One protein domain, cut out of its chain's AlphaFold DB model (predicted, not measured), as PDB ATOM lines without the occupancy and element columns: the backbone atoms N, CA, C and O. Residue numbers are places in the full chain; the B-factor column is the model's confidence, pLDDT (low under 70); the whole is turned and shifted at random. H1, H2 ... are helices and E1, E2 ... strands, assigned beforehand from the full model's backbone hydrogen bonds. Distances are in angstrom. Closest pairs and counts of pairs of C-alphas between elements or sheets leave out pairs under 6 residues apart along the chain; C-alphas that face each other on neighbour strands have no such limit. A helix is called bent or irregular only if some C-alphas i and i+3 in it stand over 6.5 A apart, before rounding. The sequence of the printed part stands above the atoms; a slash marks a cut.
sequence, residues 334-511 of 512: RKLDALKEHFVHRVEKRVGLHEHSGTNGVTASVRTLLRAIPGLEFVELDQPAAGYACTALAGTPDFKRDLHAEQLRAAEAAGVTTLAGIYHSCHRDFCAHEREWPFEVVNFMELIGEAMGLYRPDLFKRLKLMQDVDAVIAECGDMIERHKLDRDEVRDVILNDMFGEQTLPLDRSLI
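This is residues 334 to 511 of the 512 residues of an uncharacterized protein of Alphaproteobacteria bacterium MarineAlpha4_Bin1 (UniProt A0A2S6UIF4). A small, twisted parallel sheet is the core of the larger part, with helices H4 and H5 over one face and H2 and H6 over the other; beyond H5, the helices H7 to H10 make a second, all-helical part. H1 lies at the opposite end of the long axis, by H2 and H6. The printed part has 178 residues, with ten named helices and four named strands in the order H1 E1 H2 E2 H3 H4 E3 H5 E4 H6 H7 H8 H9 H10; the sheet runs E2 E1 E3 E4, and the class is mixed. It is compact, with a radius of gyration of the C-alphas of 17.3 A and spans of 48 by 37 by 30 A.

H1 is residues 336 to 341, beginning at C-alpha 336 (153.067, 184.039, 105.031). E1, 350 to 354, is 13.6 A long; H2, 362 to 371, 14.3 A. E2 is 377 to 379 and H3, irregular with C-alphas 392 and 395 7.4 A apart, 390 to 395. H4, 397 to 413, is 24.3 A long. E3 is 418 to 421. H5, 424 to 435, is 19.1 A long and irregular, with C-alphas 429 and 432 7.4 A apart. E4 is 440 to 443, H6 444 to 452, H7 459 to 466, H8 469 to 475 and H9 477 to 482. H10, 487 to 499, ends at C-alpha 499 (136.548, 154.382, 117.174).

N 351 and O 377 are 2.8 A apart between E1 and E2, N 354 and O 420 2.8 A between E1 and E3, N 419 and O 440 2.8 A between E3 and E4. E1, H2, E2 and E3, H5, E4 are strand-helix-strand units, parallel neighbours with a helix between, each crossover right-handed. H4 is over E1 at a height of 9.5 A over the sheet. H2 and H6 touch at Leu 370 and Ile 448, their closest C-alphas, 7.4 A. H3 and H5 only just touch, with 3 pairs of C-alphas within 8 A, the closest Cys 390 and Cys 426. H5 touches H7, closest C-alphas Ala 432 and Leu 465, 5.2 A. H8 touches H10, closest C-alphas Val 469 and Arg 491, 6.3 A. H9 and H8 are close but not clearly touching. O i to N i+4 pairs within hydrogen-bond range are 0 of 2 in H3, with 1 of 3 for i+3, 4 of 8 in H5 and 8 of 9 in H10.

The C-alphas of Asp 337 and Asp 488, the two farthest apart, are 49.0 A apart. The printed part has no cut, no link is long, and no printed residue is under 70 in pLDDT.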
ATOM      1  N   ARG A 334     148.406 185.902 107.074       96.69
ATOM      2  CA  ARG A 334     148.943 187.269 107.275       96.69
ATOM      3  C   ARG A 334     150.457 187.280 107.523       96.69
ATOM      4  O   ARG A 334     151.107 188.291 107.277       96.69
ATOM      5  N   LYS A 335     151.018 186.174 108.015       96.38
ATOM      6  CA  LYS A 335     152.448 185.976 108.295       96.38
ATOM      7  C   LYS A 335     153.155 185.124 107.235       96.38
ATOM      8  O   LYS A 335     154.254 184.638 107.489       96.38
ATOM      9  N   LEU A 336     152.563 184.960 106.049       97.56
ATOM     10  CA  LEU A 336     153.067 184.039 105.031       97.56
ATOM     11  C   LEU A 336     154.524 184.303 104.630       97.56
ATOM     12  O   LEU A 336     155.279 183.353 104.452       97.56
ATOM     13  N   ASP A 337     154.928 185.565 104.483       96.44
ATOM     14  CA  ASP A 337     156.299 185.872 104.066       96.44
ATOM     15  C   ASP A 337     157.323 185.464 105.133       96.44
ATOM     16  O   ASP A 337     158.315 184.825 104.794       96.44
ATOM     17  N   ALA A 338     157.021 185.689 106.417       94.88
ATOM     18  CA  ALA A 338     157.840 185.180 107.519       94.88
ATOM     19  C   ALA A 338     157.850 183.640 107.564       94.88
ATOM     20  O   ALA A 338     158.888 183.036 107.803       94.88
ATOM     21  N   LEU A 339     156.718 182.977 107.283       95.81
ATOM     22  CA  LEU A 339     156.663 181.510 107.212       95.81
ATOM     23  C   LEU A 339     157.567 180.947 106.108       95.81
ATOM     24  O   LEU A 339     158.270 179.965 106.342       95.81
ATOM     25  N   LYS A 340     157.582 181.572 104.922       96.94
ATOM     26  CA  LYS A 340     158.398 181.124 103.781       96.94
ATOM     27  C   LYS A 340     159.893 181.122 104.085       96.94
ATOM     28  O   LYS A 340     160.593 180.241 103.597       96.94
ATOM     29  N   GLU A 341     160.379 182.055 104.904       96.81
ATOM     30  CA  GLU A 341     161.783 182.087 105.345       96.81
ATOM     31  C   GLU A 341     162.179 180.837 106.145       96.81
ATOM     32  O   GLU A 341     163.354 180.472 106.203       96.81
ATOM     33  N   HIS A 342     161.198 180.140 106.718       97.69
ATOM     34  CA  HIS A 342     161.398 178.910 107.471       97.69
ATOM     35  C   HIS A 342     161.073 177.637 106.685       97.69
ATOM     36  O   HIS A 342     161.249 176.556 107.244       97.69
ATOM     37  N   PHE A 343     160.640 177.717 105.420       98.06
ATOM     38  CA  PHE A 343     160.413 176.541 104.572       98.06
ATOM     39  C   PHE A 343     161.742 175.943 104.089       98.06
ATOM     40  O   PHE A 343     162.205 176.181 102.974       98.06
ATOM     41  N   VAL A 344     162.368 175.165 104.971       97.56
ATOM     42  CA  VAL A 344     163.671 174.515 104.774       97.56
ATOM     43  C   VAL A 344     163.580 173.169 104.048       97.56
ATOM     44  O   VAL A 344     164.603 172.636 103.611       97.56
ATOM     45  N   HIS A 345     162.377 172.611 103.905       97.88
ATOM     46  CA  HIS A 345     162.132 171.355 103.203       97.88
ATOM     47  C   HIS A 345     161.129 171.524 102.068       97.88
ATOM     48  O   HIS A 345     160.179 172.304 102.142       97.88
ATOM     49  N   ARG A 346     161.354 170.747 101.007       98.25
ATOM     50  CA  ARG A 346     160.387 170.567  99.930       98.25
ATOM     51  C   ARG A 346     159.441 169.432 100.309       98.25
ATOM     52  O   ARG A 346     159.907 168.385 100.746       98.25
ATOM     53  N   VAL A 347     158.146 169.640 100.110       98.44
ATOM     54  CA  VAL A 347     157.081 168.673 100.399       98.44
ATOM     55  C   VAL A 347     156.571 168.128  99.069       98.44
ATOM     56  O   VAL A 347     155.660 168.692  98.477       98.44
ATOM     57  N   GLU A 348     157.197 167.065  98.561       98.12
ATOM     58  CA  GLU A 348     156.900 166.474  97.240       98.12
ATOM     59  C   GLU A 348     155.613 165.625  97.279       98.12
ATOM     60  O   GLU A 348     155.641 164.400  97.137       98.12
ATOM     61  N   LYS A 349     154.476 166.280  97.534       98.56
ATOM     62  CA  LYS A 349     153.160 165.655  97.719       98.56
ATOM     63  C   LYS A 349     152.116 166.304  96.818       98.56
ATOM     64  O   LYS A 349     152.103 167.523  96.645       98.56
ATOM     65  N   ARG A 350     151.196 165.486  96.301       98.69
ATOM     66  CA  ARG A 350     149.974 165.934  95.620       98.69
ATOM     67  C   ARG A 350     148.861 165.987  96.652       98.69
ATOM     68  O   ARG A 350     148.442 164.942  97.147       98.69
ATOM     69  N   VAL A 351     148.423 167.185  97.014       98.81
ATOM     70  CA  VAL A 351     147.574 167.415  98.184       98.81
ATOM     71  C   VAL A 351     146.182 167.850  97.756       98.81
ATOM     72  O   VAL A 351     146.016 168.922  97.176       98.81
ATOM     73  N   GLY A 352     145.186 167.038  98.100       98.62
ATOM     74  CA  GLY A 352     143.782 167.439  98.106       98.62
ATOM     75  C   GLY A 352     143.372 167.976  99.477       98.62
ATOM     76  O   GLY A 352     143.940 167.579 100.497       98.62
ATOM     77  N   LEU A 353     142.383 168.869  99.522       98.31
ATOM     78  CA  LEU A 353     141.914 169.501 100.759       98.31
ATOM     79  C   LEU A 353     140.437 169.178 101.013       98.31
ATOM     80  O   LEU A 353     139.600 169.326 100.125       98.31
ATOM     81  N   HIS A 354     140.115 168.772 102.241       97.56
ATOM     82  CA  HIS A 354     138.743 168.742 102.735       97.56
ATOM     83  C   HIS A 354     138.369 170.117 103.302       97.56
ATOM     84  O   HIS A 354     138.919 170.558 104.320       97.56
ATOM     85  N   GLU A 355     137.450 170.794 102.617       95.69
ATOM     86  CA  GLU A 355     137.149 172.210 102.816       95.69
ATOM     87  C   GLU A 355     135.854 172.459 103.595       95.69
ATOM     88  O   GLU A 355     134.925 171.653 103.614       95.69
ATOM     89  N   HIS A 356     135.788 173.633 104.220       94.69
ATOM     90  CA  HIS A 356     134.619 174.119 104.949       94.69
ATOM     91  C   HIS A 356     134.325 175.581 104.610       94.69
ATOM     92  O   HIS A 356     135.178 176.316 104.111       94.69
ATOM     93  N   SER A 357     133.106 176.011 104.906       87.00
ATOM     94  CA  SER A 357     132.593 177.364 104.663       87.00
ATOM     95  C   SER A 357     132.099 177.973 105.973       87.00
ATOM     96  O   SER A 357     131.626 177.249 106.846       87.00
ATOM     97  N   GLY A 358     132.110 179.294 106.115       80.06
ATOM     98  CA  GLY A 358     131.460 179.944 107.258       80.06
ATOM     99  C   GLY A 358     132.328 180.317 108.427       80.06
ATOM    100  O   GLY A 358     131.812 180.735 109.463       80.06
ATOM    101  N   THR A 359     133.636 180.233 108.265       81.94
ATOM    102  CA  THR A 359     134.540 180.994 109.114       81.94
ATOM    103  C   THR A 359     135.409 181.856 108.220       81.94
ATOM    104  O   THR A 359     136.064 181.353 107.302       81.94
ATOM    105  N   ASN A 360     135.347 183.166 108.453       78.25
ATOM    106  CA  ASN A 360     135.845 184.172 107.524       78.25
ATOM    107  C   ASN A 360     137.318 183.929 107.188       78.25
ATOM    108  O   ASN A 360     138.180 183.881 108.062       78.25
ATOM    109  N   GLY A 361     137.592 183.739 105.897       87.44
ATOM    110  CA  GLY A 361     138.943 183.622 105.357       87.44
ATOM    111  C   GLY A 361     139.684 182.313 105.644       87.44
ATOM    112  O   GLY A 361     140.799 182.177 105.149       87.44
ATOM    113  N   VAL A 362     139.123 181.334 106.371       93.06
ATOM    114  CA  VAL A 362     139.868 180.113 106.751       93.06
ATOM    115  C   VAL A 362     140.322 179.309 105.536       93.06
ATOM    116  O   VAL A 362     141.518 179.082 105.372       93.06
ATOM    117  N   THR A 363     139.390 178.888 104.683       94.75
ATOM    118  CA  THR A 363     139.690 178.012 103.540       94.75
ATOM    119  C   THR A 363     140.587 178.707 102.523       94.75
ATOM    120  O   THR A 363     141.574 178.132 102.070       94.75
ATOM    121  N   ALA A 364     140.330 179.988 102.247       95.38
ATOM    122  CA  ALA A 364     141.200 180.802 101.402       95.38
ATOM    123  C   ALA A 364     142.627 180.904 101.977       95.38
ATOM    124  O   ALA A 364     143.603 180.781 101.234       95.38
ATOM    125  N   SER A 365     142.754 181.064 103.298       97.88
ATOM    126  CA  SER A 365     144.049 181.140 103.983       97.88
ATOM    127  C   SER A 365     144.801 179.815 103.917       97.88
ATOM    128  O   SER A 365     145.972 179.808 103.555       97.88
ATOM    129  N   VAL A 366     144.136 178.685 104.176       98.25
ATOM    130  CA  VAL A 366     144.762 177.355 104.086       98.25
ATOM    131  C   VAL A 366     145.214 177.052 102.658       98.25
ATOM    132  O   VAL A 366     146.352 176.635 102.463       98.25
ATOM    133  N   ARG A 367     144.390 177.340 101.642       98.19
ATOM    134  CA  ARG A 367     144.775 177.185 100.225       98.19
ATOM    135  C   ARG A 367     145.996 178.037  99.872       98.19
ATOM    136  O   ARG A 367     146.895 177.572  99.176       98.19
ATOM    137  N   THR A 368     146.043 179.272 100.369       98.56
ATOM    138  CA  THR A 368     147.181 180.184 100.170       98.56
ATOM    139  C   THR A 368     148.454 179.655 100.834       98.56
ATOM    140  O   THR A 368     149.511 179.658 100.210       98.56
ATOM    141  N   LEU A 369     148.346 179.163 102.070       98.69
ATOM    142  CA  LEU A 369     149.460 178.587 102.823       98.69
ATOM    143  C   LEU A 369     150.018 177.336 102.136       98.69
ATOM    144  O   LEU A 369     151.221 177.259 101.909       98.69
ATOM    145  N   LEU A 370     149.155 176.389 101.749       98.69
ATOM    146  CA  LEU A 370     149.577 175.141 101.105       98.69
ATOM    147  C   LEU A 370     150.257 175.390  99.756       98.69
ATOM    148  O   LEU A 370     151.321 174.836  99.502       98.69
ATOM    149  N   ARG A 371     149.710 176.280  98.918       98.56
ATOM    150  CA  ARG A 371     150.321 176.628  97.620       98.56
ATOM    151  C   ARG A 371     151.670 177.336  97.739       98.56
ATOM    152  O   ARG A 371     152.400 177.411  96.756       98.56
ATOM    153  N   ALA A 372     151.993 177.884  98.908       98.44
ATOM    154  CA  ALA A 372     153.286 178.505  99.150       98.44
ATOM    155  C   ALA A 372     154.376 177.500  99.556       98.44
ATOM    156  O   ALA A 372     155.547 177.879  99.574       98.44
ATOM    157  N   ILE A 373     154.017 176.252  99.882       98.75
ATOM    158  CA  ILE A 373     154.974 175.217 100.278       98.75
ATOM    159  C   ILE A 373     155.767 174.742  99.046       98.75
ATOM    160  O   ILE A 373     155.170 174.282  98.070       98.75
ATOM    161  N   PRO A 374     157.111 174.798  99.062       98.44
ATOM    162  CA  PRO A 374     157.928 174.309  97.958       98.44
ATOM    163  C   PRO A 374     157.714 172.812  97.694       98.44
ATOM    164  O   PRO A 374     157.810 172.004  98.610       98.44
ATOM    165  N   GLY A 375     157.485 172.432  96.434       98.19
ATOM    166  CA  GLY A 375     157.298 171.029  96.019       98.19
ATOM    167  C   GLY A 375     155.864 170.500  96.151       98.19
ATOM    168  O   GLY A 375     155.540 169.505  95.511       98.19
ATOM    169  N   LEU A 376     154.997 171.187  96.901       98.69
ATOM    170  CA  LEU A 376     153.614 170.759  97.091       98.69
ATOM    171  C   LEU A 376     152.781 171.089  95.846       98.69
ATOM    172  O   LEU A 376     152.671 172.248  95.441       98.69
ATOM    173  N   GLU A 377     152.147 170.075  95.260       98.69
ATOM    174  CA  GLU A 377     151.150 170.232  94.198       98.69
ATOM    175  C   GLU A 377     149.751 170.260  94.825       98.69
ATOM    176  O   GLU A 377     149.265 169.244  95.320       98.69
ATOM    177  N   PHE A 378     149.091 171.420  94.828       98.50
ATOM    178  CA  PHE A 378     147.714 171.523  95.317       98.50
ATOM    179  C   PHE A 378     146.737 171.048  94.237       98.50
ATOM    180  O   PHE A 378     146.736 171.589  93.129       98.50
ATOM    181  N   VAL A 379     145.888 170.079  94.574       98.38
ATOM    182  CA  VAL A 379     144.931 169.451  93.658       98.38
ATOM    183  C   VAL A 379     143.507 169.819  94.070       98.38
ATOM    184  O   VAL A 379     143.087 169.568  95.199       98.38
ATOM    185  N   GLU A 380     142.752 170.414  93.145       96.94
ATOM    186  CA  GLU A 380     141.326 170.686  93.346       96.94
ATOM    187  C   GLU A 380     140.533 169.377  93.290       96.94
ATOM    188  O   GLU A 380     140.692 168.593  92.356       96.94
ATOM    189  N   LEU A 381     139.683 169.143  94.292       96.69
ATOM    190  CA  LEU A 381     138.823 167.954  94.363       96.69
ATOM    191  C   LEU A 381     137.365 168.238  93.970       96.69
ATOM    192  O   LEU A 381     136.552 167.314  93.940       96.69
ATOM    193  N   ASP A 382     137.032 169.511  93.723       93.06
ATOM    194  CA  ASP A 382     135.693 169.993  93.359       93.06
ATOM    195  C   ASP A 382     134.571 169.483  94.289       93.06
ATOM    196  O   ASP A 382     133.440 169.248  93.867       93.06
ATOM    197  N   GLN A 383     134.890 169.309  95.578       94.94
ATOM    198  CA  GLN A 383     133.942 168.873  96.604       94.94
ATOM    199  C   GLN A 383     133.249 170.063  97.282       94.94
ATOM    200  O   GLN A 383     133.889 171.095  97.509       94.94
ATOM    201  N   PRO A 384     131.964 169.941  97.665       91.62
ATOM    202  CA  PRO A 384     131.264 170.990  98.398       91.62
ATOM    203  C   PRO A 384     131.920 171.315  99.749       91.62
ATOM    204  O   PRO A 384     132.067 170.450 100.612       91.62
ATOM    205  N   ALA A 385     132.217 172.595  99.982       91.81
ATOM    206  CA  ALA A 385     132.603 173.093 101.299       91.81
ATOM    207  C   ALA A 385     131.350 173.235 102.180       91.81
ATOM    208  O   ALA A 385     130.634 174.231 102.097       91.81
ATOM    209  N   ALA A 386     131.048 172.223 102.997       90.25
ATOM    210  CA  ALA A 386     129.804 172.181 103.762       90.25
ATOM    211  C   ALA A 386     129.997 172.470 105.256       90.25
ATOM    212  O   ALA A 386     130.737 171.774 105.959       90.25
ATOM    213  N   GLY A 387     129.253 173.462 105.758       91.62
ATOM    214  CA  GLY A 387     129.267 173.863 107.168       91.62
ATOM    215  C   GLY A 387     130.613 174.437 107.621       91.62
ATOM    216  O   GLY A 387     131.611 174.346 106.910       91.62
ATOM    217  N   TYR A 388     130.657 175.004 108.831       90.81
ATOM    218  CA  TYR A 388     131.918 175.529 109.389       90.81
ATOM    219  C   TYR A 388     132.879 174.434 109.865       90.81
ATOM    220  O   TYR A 388     134.030 174.723 110.167       90.81
ATOM    221  N   ALA A 389     132.404 173.196 110.015       92.69
ATOM    222  CA  ALA A 389     133.184 172.007 110.357       92.69
ATOM    223  C   ALA A 389     132.318 170.750 110.173       92.69
ATOM    224  O   ALA A 389     131.090 170.836 110.263       92.69
ATOM    225  N   CYS A 390     132.931 169.564 110.080       92.25
ATOM    226  CA  CYS A 390     132.214 168.276 110.063       92.25
ATOM    227  C   CYS A 390     131.214 168.120 111.226       92.25
ATOM    228  O   CYS A 390     130.150 167.526 111.072       92.25
ATOM    229  N   THR A 391     131.526 168.675 112.405       90.69
ATOM    230  CA  THR A 391     130.647 168.619 113.591       90.69
ATOM    231  C   THR A 391     129.392 169.481 113.467       90.69
ATOM    232  O   THR A 391     128.447 169.298 114.237       90.69
ATOM    233  N   ALA A 392     129.369 170.428 112.530       91.38
ATOM    234  CA  ALA A 392     128.222 171.286 112.270       91.38
ATOM    235  C   ALA A 392     127.137 170.577 111.443       91.38
ATOM    236  O   ALA A 392     125.983 170.992 111.474       91.38
ATOM    237  N   LEU A 393     127.488 169.475 110.771       92.12
ATOM    238  CA  LEU A 393     126.583 168.643 109.969       92.12
ATOM    239  C   LEU A 393     125.846 167.577 110.800       92.12
ATOM    240  O   LEU A 393     125.232 166.668 110.255       92.12
ATOM    241  N   ALA A 394     125.875 167.674 112.134       88.94
ATOM    242  CA  ALA A 394     125.199 166.720 113.017       88.94
ATOM    243  C   ALA A 394     123.669 166.677 112.821       88.94
ATOM    244  O   ALA A 394     123.046 165.665 113.126       88.94
ATOM    245  N   GLY A 395     123.066 167.761 112.317       88.00
ATOM    246  CA  GLY A 395     121.644 167.809 111.958       88.00
ATOM    247  C   GLY A 395     121.310 167.157 110.611       88.00
ATOM    248  O   GLY A 395     120.136 167.006 110.292       88.00
ATOM    249  N   THR A 396     122.321 166.777 109.825       92.81
ATOM    250  CA  THR A 396     122.192 166.188 108.483       92.81
ATOM    251  C   THR A 396     123.173 165.013 108.306       92.81
ATOM    252  O   THR A 396     124.065 165.060 107.454       92.81
ATOM    253  N   PRO A 397     123.043 163.939 109.112       92.19
ATOM    254  CA  PRO A 397     124.029 162.857 109.167       92.19
ATOM    255  C   PRO A 397     124.187 162.101 107.841       92.19
ATOM    256  O   PRO A 397     125.311 161.761 107.480       92.19
ATOM    257  N   ASP A 398     123.098 161.892 107.094       93.56
ATOM    258  CA  ASP A 398     123.153 161.236 105.782       93.56
ATOM    259  C   ASP A 398     123.956 162.064 104.775       93.56
ATOM    260  O   ASP A 398     124.886 161.555 104.163       93.56
ATOM    261  N   PHE A 399     123.689 163.370 104.701       93.69
ATOM    262  CA  PHE A 399     124.461 164.284 103.859       93.69
ATOM    263  C   PHE A 399     125.946 164.312 104.252       93.69
ATOM    264  O   PHE A 399     126.808 164.300 103.381       93.69
ATOM    265  N   LYS A 400     126.263 164.320 105.558       94.56
ATOM    266  CA  LYS A 400     127.652 164.248 106.038       94.56
ATOM    267  C   LYS A 400     128.339 162.972 105.540       94.56
ATOM    268  O   LYS A 400     129.472 163.037 105.068       94.56
ATOM    269  N   ARG A 401     127.664 161.825 105.666       94.81
ATOM    270  CA  ARG A 401     128.172 160.523 105.223       94.81
ATOM    271  C   ARG A 401     128.433 160.517 103.722       94.81
ATOM    272  O   ARG A 401     129.534 160.165 103.312       94.81
ATOM    273  N   ASP A 402     127.455 160.945 102.934       95.25
ATOM    274  CA  ASP A 402     127.546 160.919 101.475       95.25
ATOM    275  C   ASP A 402     128.659 161.866 100.986       95.25
ATOM    276  O   ASP A 402     129.515 161.457 100.204       95.25
ATOM    277  N   LEU A 403     128.760 163.070 101.565       95.44
ATOM    278  CA  LEU A 403     129.845 164.017 101.285       95.44
ATOM    279  C   LEU A 403     131.229 163.446 101.628       95.44
ATOM    280  O   LEU A 403     132.179 163.609 100.869       95.44
ATOM    281  N   HIS A 404     131.377 162.776 102.775       96.06
ATOM    282  CA  HIS A 404     132.651 162.154 103.146       96.06
ATOM    283  C   HIS A 404     133.032 161.019 102.178       96.06
ATOM    284  O   HIS A 404     134.212 160.845 101.877       96.06
ATOM    285  N   ALA A 405     132.053 160.254 101.683       96.31
ATOM    286  CA  ALA A 405     132.291 159.186 100.715       96.31
ATOM    287  C   ALA A 405     132.736 159.751  99.359       96.31
ATOM    288  O   ALA A 405     133.715 159.281  98.778       96.31
ATOM    289  N   GLU A 406     132.050 160.789  98.875       96.75
ATOM    290  CA  GLU A 406     132.417 161.517  97.657       96.75
ATOM    291  C   GLU A 406     133.807 162.153  97.774       96.75
ATOM    292  O   GLU A 406     134.609 162.023  96.851       96.75
ATOM    293  N   GLN A 407     134.148 162.718  98.936       97.44
ATOM    294  CA  GLN A 407     135.468 163.288  99.209       97.44
ATOM    295  C   GLN A 407     136.602 162.273  99.026       97.44
ATOM    296  O   GLN A 407     137.612 162.593  98.395       97.44
ATOM    297  N   LEU A 408     136.452 161.061  99.571       97.19
ATOM    298  CA  LEU A 408     137.464 160.007  99.459       97.19
ATOM    299  C   LEU A 408     137.603 159.514  98.009       97.19
ATOM    300  O   LEU A 408     138.719 159.401  97.501       97.19
ATOM    301  N   ARG A 409     136.476 159.308  97.311       97.00
ATOM    302  CA  ARG A 409     136.463 158.923  95.887       97.00
ATOM    303  C   ARG A 409     137.100 159.986  94.998       97.00
ATOM    304  O   ARG A 409     137.875 159.648  94.110       97.00
ATOM    305  N   ALA A 410     136.794 161.258  95.239       98.06
ATOM    306  CA  ALA A 410     137.360 162.370  94.486       98.06
ATOM    307  C   ALA A 410     138.875 162.479  94.696       98.06
ATOM    308  O   ALA A 410     139.611 162.673  93.731       98.06
ATOM    309  N   ALA A 411     139.349 162.293  95.932       98.19
ATOM    310  CA  ALA A 411     140.774 162.264  96.247       98.19
ATOM    311  C   ALA A 411     141.511 161.145  95.482       98.19
ATOM    312  O   ALA A 411     142.522 161.413  94.827       98.19
ATOM    313  N   GLU A 412     140.977 159.918  95.493       97.56
ATOM    314  CA  GLU A 412     141.540 158.794  94.729       97.56
ATOM    315  C   GLU A 412     141.514 159.066  93.220       97.56
ATOM    316  O   GLU A 412     142.535 158.914  92.549       97.56
ATOM    317  N   ALA A 413     140.378 159.522  92.684       98.06
ATOM    318  CA  ALA A 413     140.218 159.806  91.258       98.06
ATOM    319  C   ALA A 413     141.167 160.911  90.762       98.06
ATOM    320  O   ALA A 413     141.671 160.839  89.641       98.06
ATOM    321  N   ALA A 414     141.449 161.909  91.601       98.25
ATOM    322  CA  ALA A 414     142.410 162.969  91.310       98.25
ATOM    323  C   ALA A 414     143.881 162.520  91.482       98.25
ATOM    324  O   ALA A 414     144.814 163.243  91.107       98.25
ATOM    325  N   GLY A 415     144.107 161.320  92.028       98.06
ATOM    326  CA  GLY A 415     145.425 160.730  92.246       98.06
ATOM    327  C   GLY A 415     146.258 161.473  93.289       98.06
ATOM    328  O   GLY A 415     147.483 161.555  93.140       98.06
ATOM    329  N   VAL A 416     145.619 162.090  94.287       98.50
ATOM    330  CA  VAL A 416     146.355 162.764  95.367       98.50
ATOM    331  C   VAL A 416     147.168 161.735  96.151       98.50
ATOM    332  O   VAL A 416     146.754 160.590  96.294       98.50
ATOM    333  N   THR A 417     148.326 162.137  96.664       98.62
ATOM    334  CA  THR A 417     149.120 161.308  97.588       98.62
ATOM    335  C   THR A 417     148.703 161.544  99.037       98.62
ATOM    336  O   THR A 417     149.000 160.730  99.907       98.62
ATOM    337  N   THR A 418     148.026 162.667  99.288       98.75
ATOM    338  CA  THR A 418     147.718 163.184 100.617       98.75
ATOM    339  C   THR A 418     146.358 163.883 100.594       98.75
ATOM    340  O   THR A 418     146.140 164.802  99.800       98.75
ATOM    341  N   LEU A 419     145.459 163.496 101.496       98.69
ATOM    342  CA  LEU A 419     144.227 164.222 101.795       98.69
ATOM    343  C   LEU A 419     144.407 165.004 103.101       98.69
ATOM    344  O   LEU A 419     144.497 164.428 104.187       98.69
ATOM    345  N   ALA A 420     144.452 166.331 103.003       98.50
ATOM    346  CA  ALA A 420     144.569 167.214 104.153       98.50
ATOM    347  C   ALA A 420     143.187 167.657 104.663       98.50
ATOM    348  O   ALA A 420     142.317 168.049 103.889       98.50
ATOM    349  N   GLY A 421     142.990 167.658 105.980       97.38
ATOM    350  CA  GLY A 421     141.853 168.298 106.643       97.38
ATOM    351  C   GLY A 421     142.231 169.642 107.265       97.38
ATOM    352  O   GLY A 421     143.337 169.808 107.783       97.38
ATOM    353  N   ILE A 422     141.293 170.595 107.278       96.56
ATOM    354  CA  ILE A 422     141.490 171.893 107.948       96.56
ATOM    355  C   ILE A 422     141.414 171.736 109.471       96.56
ATOM    356  O   ILE A 422     142.322 172.144 110.195       96.56
ATOM    357  N   TYR A 423     140.347 171.115 109.979       96.38
ATOM    358  CA  TYR A 423     140.097 171.041 111.418       96.38
ATOM    359  C   TYR A 423     140.372 169.660 112.003       96.38
ATOM    360  O   TYR A 423     140.243 168.623 111.355       96.38
ATOM    361  N   HIS A 424     140.647 169.657 113.305       95.38
ATOM    362  CA  HIS A 424     140.822 168.456 114.113       95.38
ATOM    363  C   HIS A 424     139.650 167.462 114.028       95.38
ATOM    364  O   HIS A 424     139.875 166.263 114.100       95.38
ATOM    365  N   SER A 425     138.399 167.914 113.868       93.38
ATOM    366  CA  SER A 425     137.266 166.995 113.667       93.38
ATOM    367  C   SER A 425     137.339 166.254 112.337       93.38
ATOM    368  O   SER A 425     137.090 165.057 112.310       93.38
ATOM    369  N   CYS A 426     137.722 166.950 111.264       93.75
ATOM    370  CA  CYS A 426     137.878 166.366 109.934       93.75
ATOM    371  C   CYS A 426     138.979 165.312 109.963       93.75
ATOM    372  O   CYS A 426     138.793 164.195 109.499       93.75
ATOM    373  N   HIS A 427     140.108 165.657 110.588       96.75
ATOM    374  CA  HIS A 427     141.214 164.731 110.763       96.75
ATOM    375  C   HIS A 427     140.754 163.449 111.476       96.75
ATOM    376  O   HIS A 427     140.998 162.359 110.974       96.75
ATOM    377  N   ARG A 428     140.008 163.557 112.589       95.25
ATOM    378  CA  ARG A 428     139.480 162.369 113.280       95.25
ATOM    379  C   ARG A 428     138.490 161.574 112.430       95.25
ATOM    380  O   ARG A 428     138.511 160.353 112.523       95.25
ATOM    381  N   ASP A 429     137.645 162.230 111.637       93.25
ATOM    382  CA  ASP A 429     136.689 161.552 110.754       93.25
ATOM    383  C   ASP A 429     137.397 160.760 109.638       93.25
ATOM    384  O   ASP A 429     136.952 159.663 109.311       93.25
ATOM    385  N   PHE A 430     138.499 161.279 109.082       95.50
ATOM    386  CA  PHE A 430     139.153 160.686 107.910       95.50
ATOM    387  C   PHE A 430     140.359 159.789 108.218       95.50
ATOM    388  O   PHE A 430     140.629 158.871 107.449       95.50
ATOM    389  N   CYS A 431     141.089 160.007 109.318       95.88
ATOM    390  CA  CYS A 431     142.426 159.422 109.492       95.88
ATOM    391  C   CYS A 431     142.468 157.886 109.521       95.88
ATOM    392  O   CYS A 431     143.471 157.290 109.141       95.88
ATOM    393  N   ALA A 432     141.372 157.232 109.909       94.06
ATOM    394  CA  ALA A 432     141.283 155.774 109.908       94.06
ATOM    395  C   ALA A 432     141.163 155.165 108.496       94.06
ATOM    396  O   ALA A 432     141.460 153.985 108.315       94.06
ATOM    397  N   HIS A 433     140.759 155.958 107.499       94.25
ATOM    398  CA  HIS A 433     140.597 155.511 106.114       94.25
ATOM    399  C   HIS A 433     141.925 155.422 105.346       94.25
ATOM    400  O   HIS A 433     141.959 154.823 104.279       94.25
ATOM    401  N   GLU A 434     143.031 155.920 105.905       93.81
ATOM    402  CA  GLU A 434     144.379 155.819 105.314       93.81
ATOM    403  C   GLU A 434     144.798 154.369 104.980       93.81
ATOM    404  O   GLU A 434     145.614 154.149 104.093       93.81
ATOM    405  N   ARG A 435     144.222 153.357 105.647       90.00
ATOM    406  CA  ARG A 435     144.476 151.933 105.337       90.00
ATOM    407  C   ARG A 435     143.851 151.451 104.032       90.00
ATOM    408  O   ARG A 435     144.382 150.540 103.408       90.00
ATOM    409  N   GLU A 436     142.707 152.016 103.669       93.81
ATOM    410  CA  GLU A 436     141.831 151.493 102.613       93.81
ATOM    411  C   GLU A 436     141.898 152.342 101.338       93.81
ATOM    412  O   GLU A 436     141.435 151.927 100.274       93.81
ATOM    413  N   TRP A 437     142.503 153.526 101.428       95.88
ATOM    414  CA  TRP A 437     142.611 154.495 100.346       95.88
ATOM    415  C   TRP A 437     144.083 154.762  99.994       95.88
ATOM    416  O   TRP A 437     144.941 154.703 100.873       95.88
ATOM    417  N   PRO A 438     144.418 155.053  98.724       96.44
ATOM    418  CA  PRO A 438     145.804 155.115  98.250       96.44
ATOM    419  C   PRO A 438     146.515 156.445  98.571       96.44
ATOM    420  O   PRO A 438     147.374 156.889  97.812       96.44
ATOM    421  N   PHE A 439     146.152 157.095  99.675       97.94
ATOM    422  CA  PHE A 439     146.711 158.368 100.119       97.94
ATOM    423  C   PHE A 439     146.771 158.437 101.644       97.94
ATOM    424  O   PHE A 439     145.944 157.852 102.343       97.94
ATOM    425  N   GLU A 440     147.732 159.197 102.163       98.00
ATOM    426  CA  GLU A 440     147.776 159.505 103.591       98.00
ATOM    427  C   GLU A 440     146.712 160.546 103.966       98.00
ATOM    428  O   GLU A 440     146.309 161.375 103.144       98.00
ATOM    429  N   VAL A 441     146.287 160.542 105.227       98.00
ATOM    430  CA  VAL A 441     145.382 161.552 105.779       98.00
ATOM    431  C   VAL A 441     146.104 162.352 106.852       98.00
ATOM    432  O   VAL A 441     146.583 161.796 107.843       98.00
ATOM    433  N   VAL A 442     146.138 163.671 106.675       98.56
ATOM    434  CA  VAL A 442     146.849 164.601 107.566       98.56
ATOM    435  C   VAL A 442     145.994 165.825 107.885       98.56
ATOM    436  O   VAL A 442     144.999 166.117 107.221       98.56
ATOM    437  N   ASN A 443     146.354 166.578 108.914       98.56
ATOM    438  CA  ASN A 443     145.943 167.967 109.057       98.56
ATOM    439  C   ASN A 443     146.880 168.881 108.247       98.56
ATOM    440  O   ASN A 443     148.076 168.619 108.148       98.56
ATOM    441  N   PHE A 444     146.373 169.993 107.708       98.62
ATOM    442  CA  PHE A 444     147.206 170.928 106.934       98.62
ATOM    443  C   PHE A 444     148.425 171.463 107.718       98.62
ATOM    444  O   PHE A 444     149.442 171.795 107.110       98.62
ATOM    445  N   MET A 445     148.351 171.520 109.053       98.69
ATOM    446  CA  MET A 445     149.481 171.916 109.899       98.69
ATOM    447  C   MET A 445     150.649 170.930 109.854       98.69
ATOM    448  O   MET A 445     151.783 171.357 110.046       98.69
ATOM    449  N   GLU A 446     150.413 169.648 109.570       98.81
ATOM    450  CA  GLU A 446     151.489 168.664 109.390       98.81
ATOM    451  C   GLU A 446     152.308 168.973 108.134       98.81
ATOM    452  O   GLU A 446     153.527 168.865 108.168       98.81
ATOM    453  N   LEU A 447     151.669 169.458 107.063       98.81
ATOM    454  CA  LEU A 447     152.353 169.862 105.828       98.81
ATOM    455  C   LEU A 447     153.176 171.139 106.025       98.81
ATOM    456  O   LEU A 447     154.305 171.232 105.548       98.81
ATOM    457  N   ILE A 448     152.634 172.112 106.767       98.69
ATOM    458  CA  ILE A 448     153.379 173.316 107.167       98.69
ATOM    459  C   ILE A 448     154.566 172.930 108.058       98.69
ATOM    460  O   ILE A 448     155.673 173.423 107.853       98.69
ATOM    461  N   GLY A 449     154.351 172.021 109.012       98.44
ATOM    462  CA  GLY A 449     155.402 171.481 109.867       98.44
ATOM    463  C   GLY A 449     156.507 170.805 109.060       98.44
ATOM    464  O   GLY A 449     157.671 171.172 109.207       98.44
ATOM    465  N   GLU A 450     156.145 169.897 108.151       98.50
ATOM    466  CA  GLU A 450     157.071 169.194 107.258       98.50
ATOM    467  C   GLU A 450     157.930 170.182 106.464       98.50
ATOM    468  O   GLU A 450     159.157 170.085 106.495       98.50
ATOM    469  N   ALA A 451     157.313 171.203 105.856       98.62
ATOM    470  CA  ALA A 451     158.023 172.261 105.139       98.62
ATOM    471  C   ALA A 451     159.020 173.022 106.034       98.62
ATOM    472  O   ALA A 451     160.093 173.415 105.577       98.62
ATOM    473  N   MET A 452     158.688 173.214 107.315       98.44
ATOM    474  CA  MET A 452     159.507 173.935 108.300       98.44
ATOM    475  C   MET A 452     160.546 173.068 109.035       98.44
ATOM    476  O   MET A 452     161.302 173.584 109.873       98.44
ATOM    477  N   GLY A 453     160.594 171.762 108.750       97.94
ATOM    478  CA  GLY A 453     161.416 170.806 109.499       97.94
ATOM    479  C   GLY A 453     160.939 170.598 110.938       97.94
ATOM    480  O   GLY A 453     161.747 170.362 111.834       97.94
ATOM    481  N   LEU A 454     159.635 170.738 111.175       98.12
ATOM    482  CA  LEU A 454     158.959 170.493 112.444       98.12
ATOM    483  C   LEU A 454     158.129 169.213 112.331       98.12
ATOM    484  O   LEU A 454     157.398 169.020 111.362       98.12
ATOM    485  N   TYR A 455     158.213 168.342 113.334       96.81
ATOM    486  CA  TYR A 455     157.482 167.079 113.333       96.81
ATOM    487  C   TYR A 455     156.883 166.786 114.705       96.81
ATOM    488  O   TYR A 455     157.567 166.857 115.728       96.81
ATOM    489  N   ARG A 456     155.605 166.401 114.712       97.31
ATOM    490  CA  ARG A 456     154.905 165.856 115.877       97.31
ATOM    491  C   ARG A 456     154.210 164.564 115.461       97.31
ATOM    492  O   ARG A 456     153.475 164.588 114.478       97.31
ATOM    493  N   PRO A 457     154.416 163.446 116.175       96.69
ATOM    494  CA  PRO A 457     153.780 162.192 115.814       96.69
ATOM    495  C   PRO A 457     152.271 162.274 116.041       96.69
ATOM    496  O   PRO A 457     151.805 162.622 117.128       96.69
ATOM    497  N   ASP A 458     151.506 161.881 115.031       98.12
ATOM    498  CA  ASP A 458     150.065 161.720 115.145       98.12
ATOM    499  C   ASP A 458     149.713 160.394 115.836       98.12
ATOM    500  O   ASP A 458     149.407 159.367 115.219       98.12
ATOM    501  N   LEU A 459     149.804 160.417 117.166       97.94
ATOM    502  CA  LEU A 459     149.458 159.274 118.004       97.94
ATOM    503  C   LEU A 459     147.962 158.949 117.928       97.94
ATOM    504  O   LEU A 459     147.602 157.778 117.969       97.94
ATOM    505  N   PHE A 460     147.090 159.944 117.747       97.94
ATOM    506  CA  PHE A 460     145.655 159.703 117.611       97.94
ATOM    507  C   PHE A 460     145.359 158.819 116.398       97.94
ATOM    508  O   PHE A 460     144.686 157.801 116.552       97.94
ATOM    509  N   LYS A 461     145.877 159.163 115.207       97.69
ATOM    510  CA  LYS A 461     145.721 158.323 114.009       97.69
ATOM    511  C   LYS A 461     146.338 156.950 114.213       97.69
ATOM    512  O   LYS A 461     145.683 155.967 113.890       97.69
ATOM    513  N   ARG A 462     147.541 156.854 114.791       97.38
ATOM    514  CA  ARG A 462     148.189 155.557 115.060       97.38
ATOM    515  C   ARG A 462     147.291 154.633 115.886       97.38
ATOM    516  O   ARG A 462     147.015 153.520 115.447       97.38
ATOM    517  N   LEU A 463     146.806 155.116 117.031       97.62
ATOM    518  CA  LEU A 463     145.935 154.352 117.926       97.62
ATOM    519  C   LEU A 463     144.588 154.054 117.261       97.62
ATOM    520  O   LEU A 463     144.090 152.931 117.321       97.62
ATOM    521  N   LYS A 464     144.010 155.038 116.562       96.62
ATOM    522  CA  LYS A 464     142.744 154.857 115.851       96.62
ATOM    523  C   LYS A 464     142.860 153.804 114.759       96.62
ATOM    524  O   LYS A 464     141.958 152.987 114.626       96.62
ATOM    525  N   LEU A 465     143.958 153.774 114.010       95.56
ATOM    526  CA  LEU A 465     144.176 152.782 112.966       95.56
ATOM    527  C   LEU A 465     144.173 151.363 113.533       95.56
ATOM    528  O   LEU A 465     143.673 150.481 112.852       95.56
ATOM    529  N   MET A 466     144.646 151.121 114.762       95.81
ATOM    530  CA  MET A 466     144.678 149.769 115.344       95.81
ATOM    531  C   MET A 466     143.317 149.066 115.290       95.81
ATOM    532  O   MET A 466     143.286 147.879 114.983       95.81
ATOM    533  N   GLN A 467     142.218 149.800 115.526       94.94
ATOM    534  CA  GLN A 467     140.846 149.260 115.591       94.94
ATOM    535  C   GLN A 467     140.705 148.071 116.561       94.94
ATOM    536  O   GLN A 467     139.825 147.227 116.422       94.94
ATOM    537  N   ASP A 468     141.573 148.038 117.569       97.31
ATOM    538  CA  ASP A 468     141.633 147.027 118.612       97.31
ATOM    539  C   ASP A 468     141.866 147.752 119.938       97.31
ATOM    540  O   ASP A 468     142.912 148.364 120.163       97.31
ATOM    541  N   VAL A 469     140.851 147.736 120.803       98.12
ATOM    542  CA  VAL A 469     140.894 148.461 122.075       98.12
ATOM    543  C   VAL A 469     141.888 147.840 123.057       98.12
ATOM    544  O   VAL A 469     142.504 148.570 123.831       98.12
ATOM    545  N   ASP A 470     142.085 146.522 123.011       98.31
ATOM    546  CA  ASP A 470     143.019 145.828 123.897       98.31
ATOM    547  C   ASP A 470     144.459 146.144 123.495       98.31
ATOM    548  O   ASP A 470     145.296 146.426 124.355       98.31
ATOM    549  N   ALA A 471     144.725 146.193 122.187       98.25
ATOM    550  CA  ALA A 471     146.020 146.601 121.662       98.25
ATOM    551  C   ALA A 471     146.336 148.075 121.974       98.25
ATOM    552  O   ALA A 471     147.453 148.373 122.396       98.25
ATOM    553  N   VAL A 472     145.358 148.986 121.854       98.38
ATOM    554  CA  VAL A 472     145.531 150.402 122.244       98.38
ATOM    555  C   VAL A 472     145.831 150.531 123.739       98.38
ATOM    556  O   VAL A 472     146.744 151.259 124.122       98.38
ATOM    557  N   ILE A 473     145.097 149.819 124.603       98.38
ATOM    558  CA  ILE A 473     145.343 149.837 126.054       98.38
ATOM    559  C   ILE A 473     146.743 149.306 126.380       98.38
ATOM    560  O   ILE A 473     147.411 149.861 127.252       98.38
ATOM    561  N   ALA A 474     147.191 148.259 125.685       98.25
ATOM    562  CA  ALA A 474     148.534 147.719 125.850       98.25
ATOM    563  C   ALA A 474     149.617 148.718 125.399       98.25
ATOM    564  O   ALA A 474     150.571 148.940 126.143       98.25
ATOM    565  N   GLU A 475     149.459 149.359 124.233       97.94
ATOM    566  CA  GLU A 475     150.400 150.371 123.722       97.94
ATOM    567  C   GLU A 475     150.468 151.607 124.636       97.94
ATOM    568  O   GLU A 475     151.545 152.157 124.861       97.94
ATOM    569  N   CYS A 476     149.343 152.019 125.222       98.19
ATOM    570  CA  CYS A 476     149.271 153.175 126.116       98.19
ATOM    571  C   CYS A 476     149.516 152.853 127.602       98.19
ATOM    572  O   CYS A 476     149.260 153.718 128.445       98.19
ATOM    573  N   GLY A 477     150.001 151.653 127.948       97.81
ATOM    574  CA  GLY A 477     150.149 151.189 129.335       97.81
ATOM    575  C   GLY A 477     150.875 152.181 130.252       97.81
ATOM    576  O   GLY A 477     150.340 152.552 131.300       97.81
ATOM    577  N   ASP A 478     152.024 152.697 129.808       97.19
ATOM    578  CA  ASP A 478     152.831 153.670 130.560       97.19
ATOM    579  C   ASP A 478     152.078 154.985 130.817       97.19
ATOM    580  O   ASP A 478     152.195 155.592 131.883       97.19
ATOM    581  N   MET A 479     151.287 155.443 129.843       97.44
ATOM    582  CA  MET A 479     150.520 156.688 129.945       97.44
ATOM    583  C   MET A 479     149.298 156.523 130.850       97.44
ATOM    584  O   MET A 479     148.984 157.425 131.628       97.44
ATOM    585  N   ILE A 480     148.642 155.361 130.792       97.94
ATOM    586  CA  ILE A 480     147.541 154.987 131.690       97.94
ATOM    587  C   ILE A 480     148.030 154.979 133.141       97.94
ATOM    588  O   ILE A 480     147.381 155.575 134.000       97.94
ATOM    589  N   GLU A 481     149.187 154.369 133.411       96.94
ATOM    590  CA  GLU A 481     149.780 154.332 134.750       96.94
ATOM    591  C   GLU A 481     150.220 155.725 135.219       96.94
ATOM    592  O   GLU A 481     149.806 156.176 136.290       96.94
ATOM    593  N   ARG A 482     150.979 156.454 134.387       94.19
ATOM    594  CA  ARG A 482     151.461 157.813 134.686       94.19
ATOM    595  C   ARG A 482     150.333 158.754 135.096       94.19
ATOM    596  O   ARG A 482     150.487 159.528 136.039       94.19
ATOM    597  N   HIS A 483     149.212 158.704 134.382       93.88
ATOM    598  CA  HIS A 483     148.065 159.583 134.614       93.88
ATOM    599  C   HIS A 483     147.002 158.984 135.535       93.88
ATOM    600  O   HIS A 483     145.954 159.612 135.717       93.88
ATOM    601  N   LYS A 484     147.259 157.796 136.103       96.12
ATOM    602  CA  LYS A 484     146.343 157.046 136.975       96.12
ATOM    603  C   LYS A 484     144.939 156.926 136.368       96.12
ATOM    604  O   LYS A 484     143.940 157.219 137.022       96.12
ATOM    605  N   LEU A 485     144.870 156.574 135.085       95.69
ATOM    606  CA  LEU A 485     143.599 156.411 134.382       95.69
ATOM    607  C   LEU A 485     142.972 155.058 134.722       95.69
ATOM    608  O   LEU A 485     143.654 154.033 134.731       95.69
ATOM    609  N   ASP A 486     141.661 155.055 134.949       97.69
ATOM    610  CA  ASP A 486     140.895 153.822 135.095       97.69
ATOM    611  C   ASP A 486     140.815 153.077 133.752       97.69
ATOM    612  O   ASP A 486     140.502 153.668 132.716       97.69
ATOM    613  N   ARG A 487     141.130 151.777 133.746       97.44
ATOM    614  CA  ARG A 487     141.244 150.998 132.501       97.44
ATOM    615  C   ARG A 487     139.894 150.742 131.841       97.44
ATOM    616  O   ARG A 487     139.827 150.742 130.611       97.44
ATOM    617  N   ASP A 488     138.842 150.552 132.630       97.94
ATOM    618  CA  ASP A 488     137.492 150.352 132.101       97.94
ATOM    619  C   ASP A 488     136.968 151.655 131.493       97.94
ATOM    620  O   ASP A 488     136.405 151.659 130.395       97.94
ATOM    621  N   GLU A 489     137.263 152.786 132.136       98.00
ATOM    622  CA  GLU A 489     137.005 154.106 131.582       98.00
ATOM    623  C   GLU A 489     137.750 154.334 130.261       98.00
ATOM    624  O   GLU A 489     137.151 154.797 129.288       98.00
ATOM    625  N   VAL A 490     139.044 154.005 130.211       98.38
ATOM    626  CA  VAL A 490     139.863 154.126 128.998       98.38
ATOM    627  C   VAL A 490     139.280 153.285 127.865       98.38
ATOM    628  O   VAL A 490     139.109 153.803 126.759       98.38
ATOM    629  N   ARG A 491     138.916 152.025 128.141       98.56
ATOM    630  CA  ARG A 491     138.269 151.135 127.169       98.56
ATOM    631  C   ARG A 491     137.002 151.767 126.601       98.56
ATOM    632  O   ARG A 491     136.844 151.835 125.383       98.56
ATOM    633  N   ASP A 492     136.117 152.243 127.473       98.12
ATOM    634  CA  ASP A 492     134.849 152.849 127.070       98.12
ATOM    635  C   ASP A 492     135.053 154.115 126.218       98.12
ATOM    636  O   ASP A 492     134.397 154.273 125.187       98.12
ATOM    637  N   VAL A 493     135.997 154.988 126.587       98.06
ATOM    638  CA  VAL A 493     136.304 156.194 125.798       98.06
ATOM    639  C   VAL A 493     136.885 155.842 124.428       98.06
ATOM    640  O   VAL A 493     136.510 156.465 123.435       98.06
ATOM    641  N   ILE A 494     137.786 154.860 124.336       98.00
ATOM    642  CA  ILE A 494     138.355 154.448 123.045       98.00
ATOM    643  C   ILE A 494     137.245 153.929 122.124       98.00
ATOM    644  O   ILE A 494     137.124 154.390 120.988       98.00
ATOM    645  N   LEU A 495     136.397 153.026 122.621       96.88
ATOM    646  CA  LEU A 495     135.315 152.442 121.829       96.88
ATOM    647  C   LEU A 495     134.320 153.506 121.350       96.88
ATOM    648  O   LEU A 495     134.004 153.557 120.163       96.88
ATOM    649  N   ASN A 496     133.861 154.385 122.243       94.94
ATOM    650  CA  ASN A 496     132.776 155.314 121.922       94.94
ATOM    651  C   ASN A 496     133.240 156.619 121.268       94.94
ATOM    652  O   ASN A 496     132.524 157.164 120.430       94.94
ATOM    653  N   ASP A 497     134.409 157.139 121.644       93.94
ATOM    654  CA  ASP A 497     134.831 158.491 121.266       93.94
ATOM    655  C   ASP A 497     136.107 158.541 120.400       93.94
ATOM    656  O   ASP A 497     136.452 159.614 119.896       93.94
ATOM    657  N   MET A 498     136.824 157.425 120.219       95.38
ATOM    658  CA  MET A 498     137.921 157.320 119.241       95.38
ATOM    659  C   MET A 498     137.488 156.501 118.024       95.38
ATOM    660  O   MET A 498     137.554 157.003 116.897       95.38
ATOM    661  N   PHE A 499     137.024 155.267 118.241       94.56
ATOM    662  CA  PHE A 499     136.548 154.382 117.174       94.56
ATOM    663  C   PHE A 499     135.126 154.748 116.742       94.56
ATOM    664  O   PHE A 499     134.870 154.848 115.547       94.56
ATOM    665  N   GLY A 500     134.240 155.059 117.695       88.12
ATOM    666  CA  GLY A 500     132.863 155.485 117.420       88.12
ATOM    667  C   GLY A 500     132.731 156.839 116.710       88.12
ATOM    668  O   GLY A 500     131.704 157.112 116.096       88.12
ATOM    669  N   GLU A 501     133.772 157.680 116.720       82.50
ATOM    670  CA  GLU A 501     133.839 158.899 115.897       82.50
ATOM    671  C   GLU A 501     134.268 158.560 114.450       82.50
ATOM    672  O   GLU A 501     135.288 159.048 113.964       82.50
ATOM    673  N   GLN A 502     133.529 157.683 113.768       82.31
ATOM    674  CA  GLN A 502     133.698 157.360 112.345       82.31
ATOM    675  C   GLN A 502     132.371 157.577 111.619       82.31
ATOM    676  O   GLN A 502     131.333 157.057 112.019       82.31
ATOM    677  N   THR A 503     132.401 158.375 110.553       86.19
ATOM    678  CA  THR A 503     131.190 158.672 109.768       86.19
ATOM    679  C   THR A 503     130.906 157.585 108.725       86.19
ATOM    680  O   THR A 503     129.756 157.380 108.341       86.19
ATOM    681  N   LEU A 504     131.947 156.884 108.274       91.94
ATOM    682  CA  LEU A 504     131.886 155.852 107.246       91.94
ATOM    683  C   LEU A 504     132.417 154.523 107.789       91.94
ATOM    684  O   LEU A 504     133.295 154.538 108.656       91.94
ATOM    685  N   PRO A 505     131.940 153.379 107.265       91.62
ATOM    686  CA  PRO A 505     132.611 152.108 107.500       91.62
ATOM    687  C   PRO A 505     134.040 152.168 106.947       91.62
ATOM    688  O   PRO A 505     134.286 152.795 105.916       91.62
ATOM    689  N   LEU A 506     134.986 151.517 107.629       90.56
ATOM    690  CA  LEU A 506     136.372 151.471 107.157       90.56
ATOM    691  C   LEU A 506     136.497 150.665 105.871       90.56
ATOM    692  O   LEU A 506     137.120 151.151 104.933       90.56
ATOM    693  N   ASP A 507     135.860 149.492 105.813       90.06
ATOM    694  CA  ASP A 507     135.796 148.687 104.596       90.06
ATOM    695  C   ASP A 507     135.147 149.501 103.473       90.06
ATOM    696  O   ASP A 507     133.935 149.751 103.463       90.06
ATOM    697  N   ARG A 508     135.978 149.905 102.509       91.12
ATOM    698  CA  ARG A 508     135.554 150.754 101.396       91.12
ATOM    699  C   ARG A 508     134.500 150.095 100.509       91.12
ATOM    700  O   ARG A 508     133.770 150.806  99.828       91.12
ATOM    701  N   SER A 509     134.390 148.764 100.520       89.31
ATOM    702  CA  SER A 509     133.353 148.047  99.770       89.31
ATOM    703  C   SER A 509     131.947 148.264 100.339       89.31
ATOM    704  O   SER A 509     130.961 148.064  99.632       89.31
ATOM    705  N   LEU A 510     131.852 148.721 101.592       88.31
ATOM    706  CA  LEU A 510     130.598 149.057 102.266       88.31
ATOM    707  C   LEU A 510     130.185 150.524 102.066       88.31
ATOM    708  O   LEU A 510     129.140 150.940 102.566       88.31
ATOM    709  N   ILE A 511     130.993 151.317 101.355       86.94
ATOM    710  CA  ILE A 511     130.702 152.719 101.054       86.94
ATOM    711  C   ILE A 511     129.919 152.771  99.733       86.94
ATOM    712  O   ILE A 511     130.506 152.703  98.649       86.94
TER     713      ILE A 511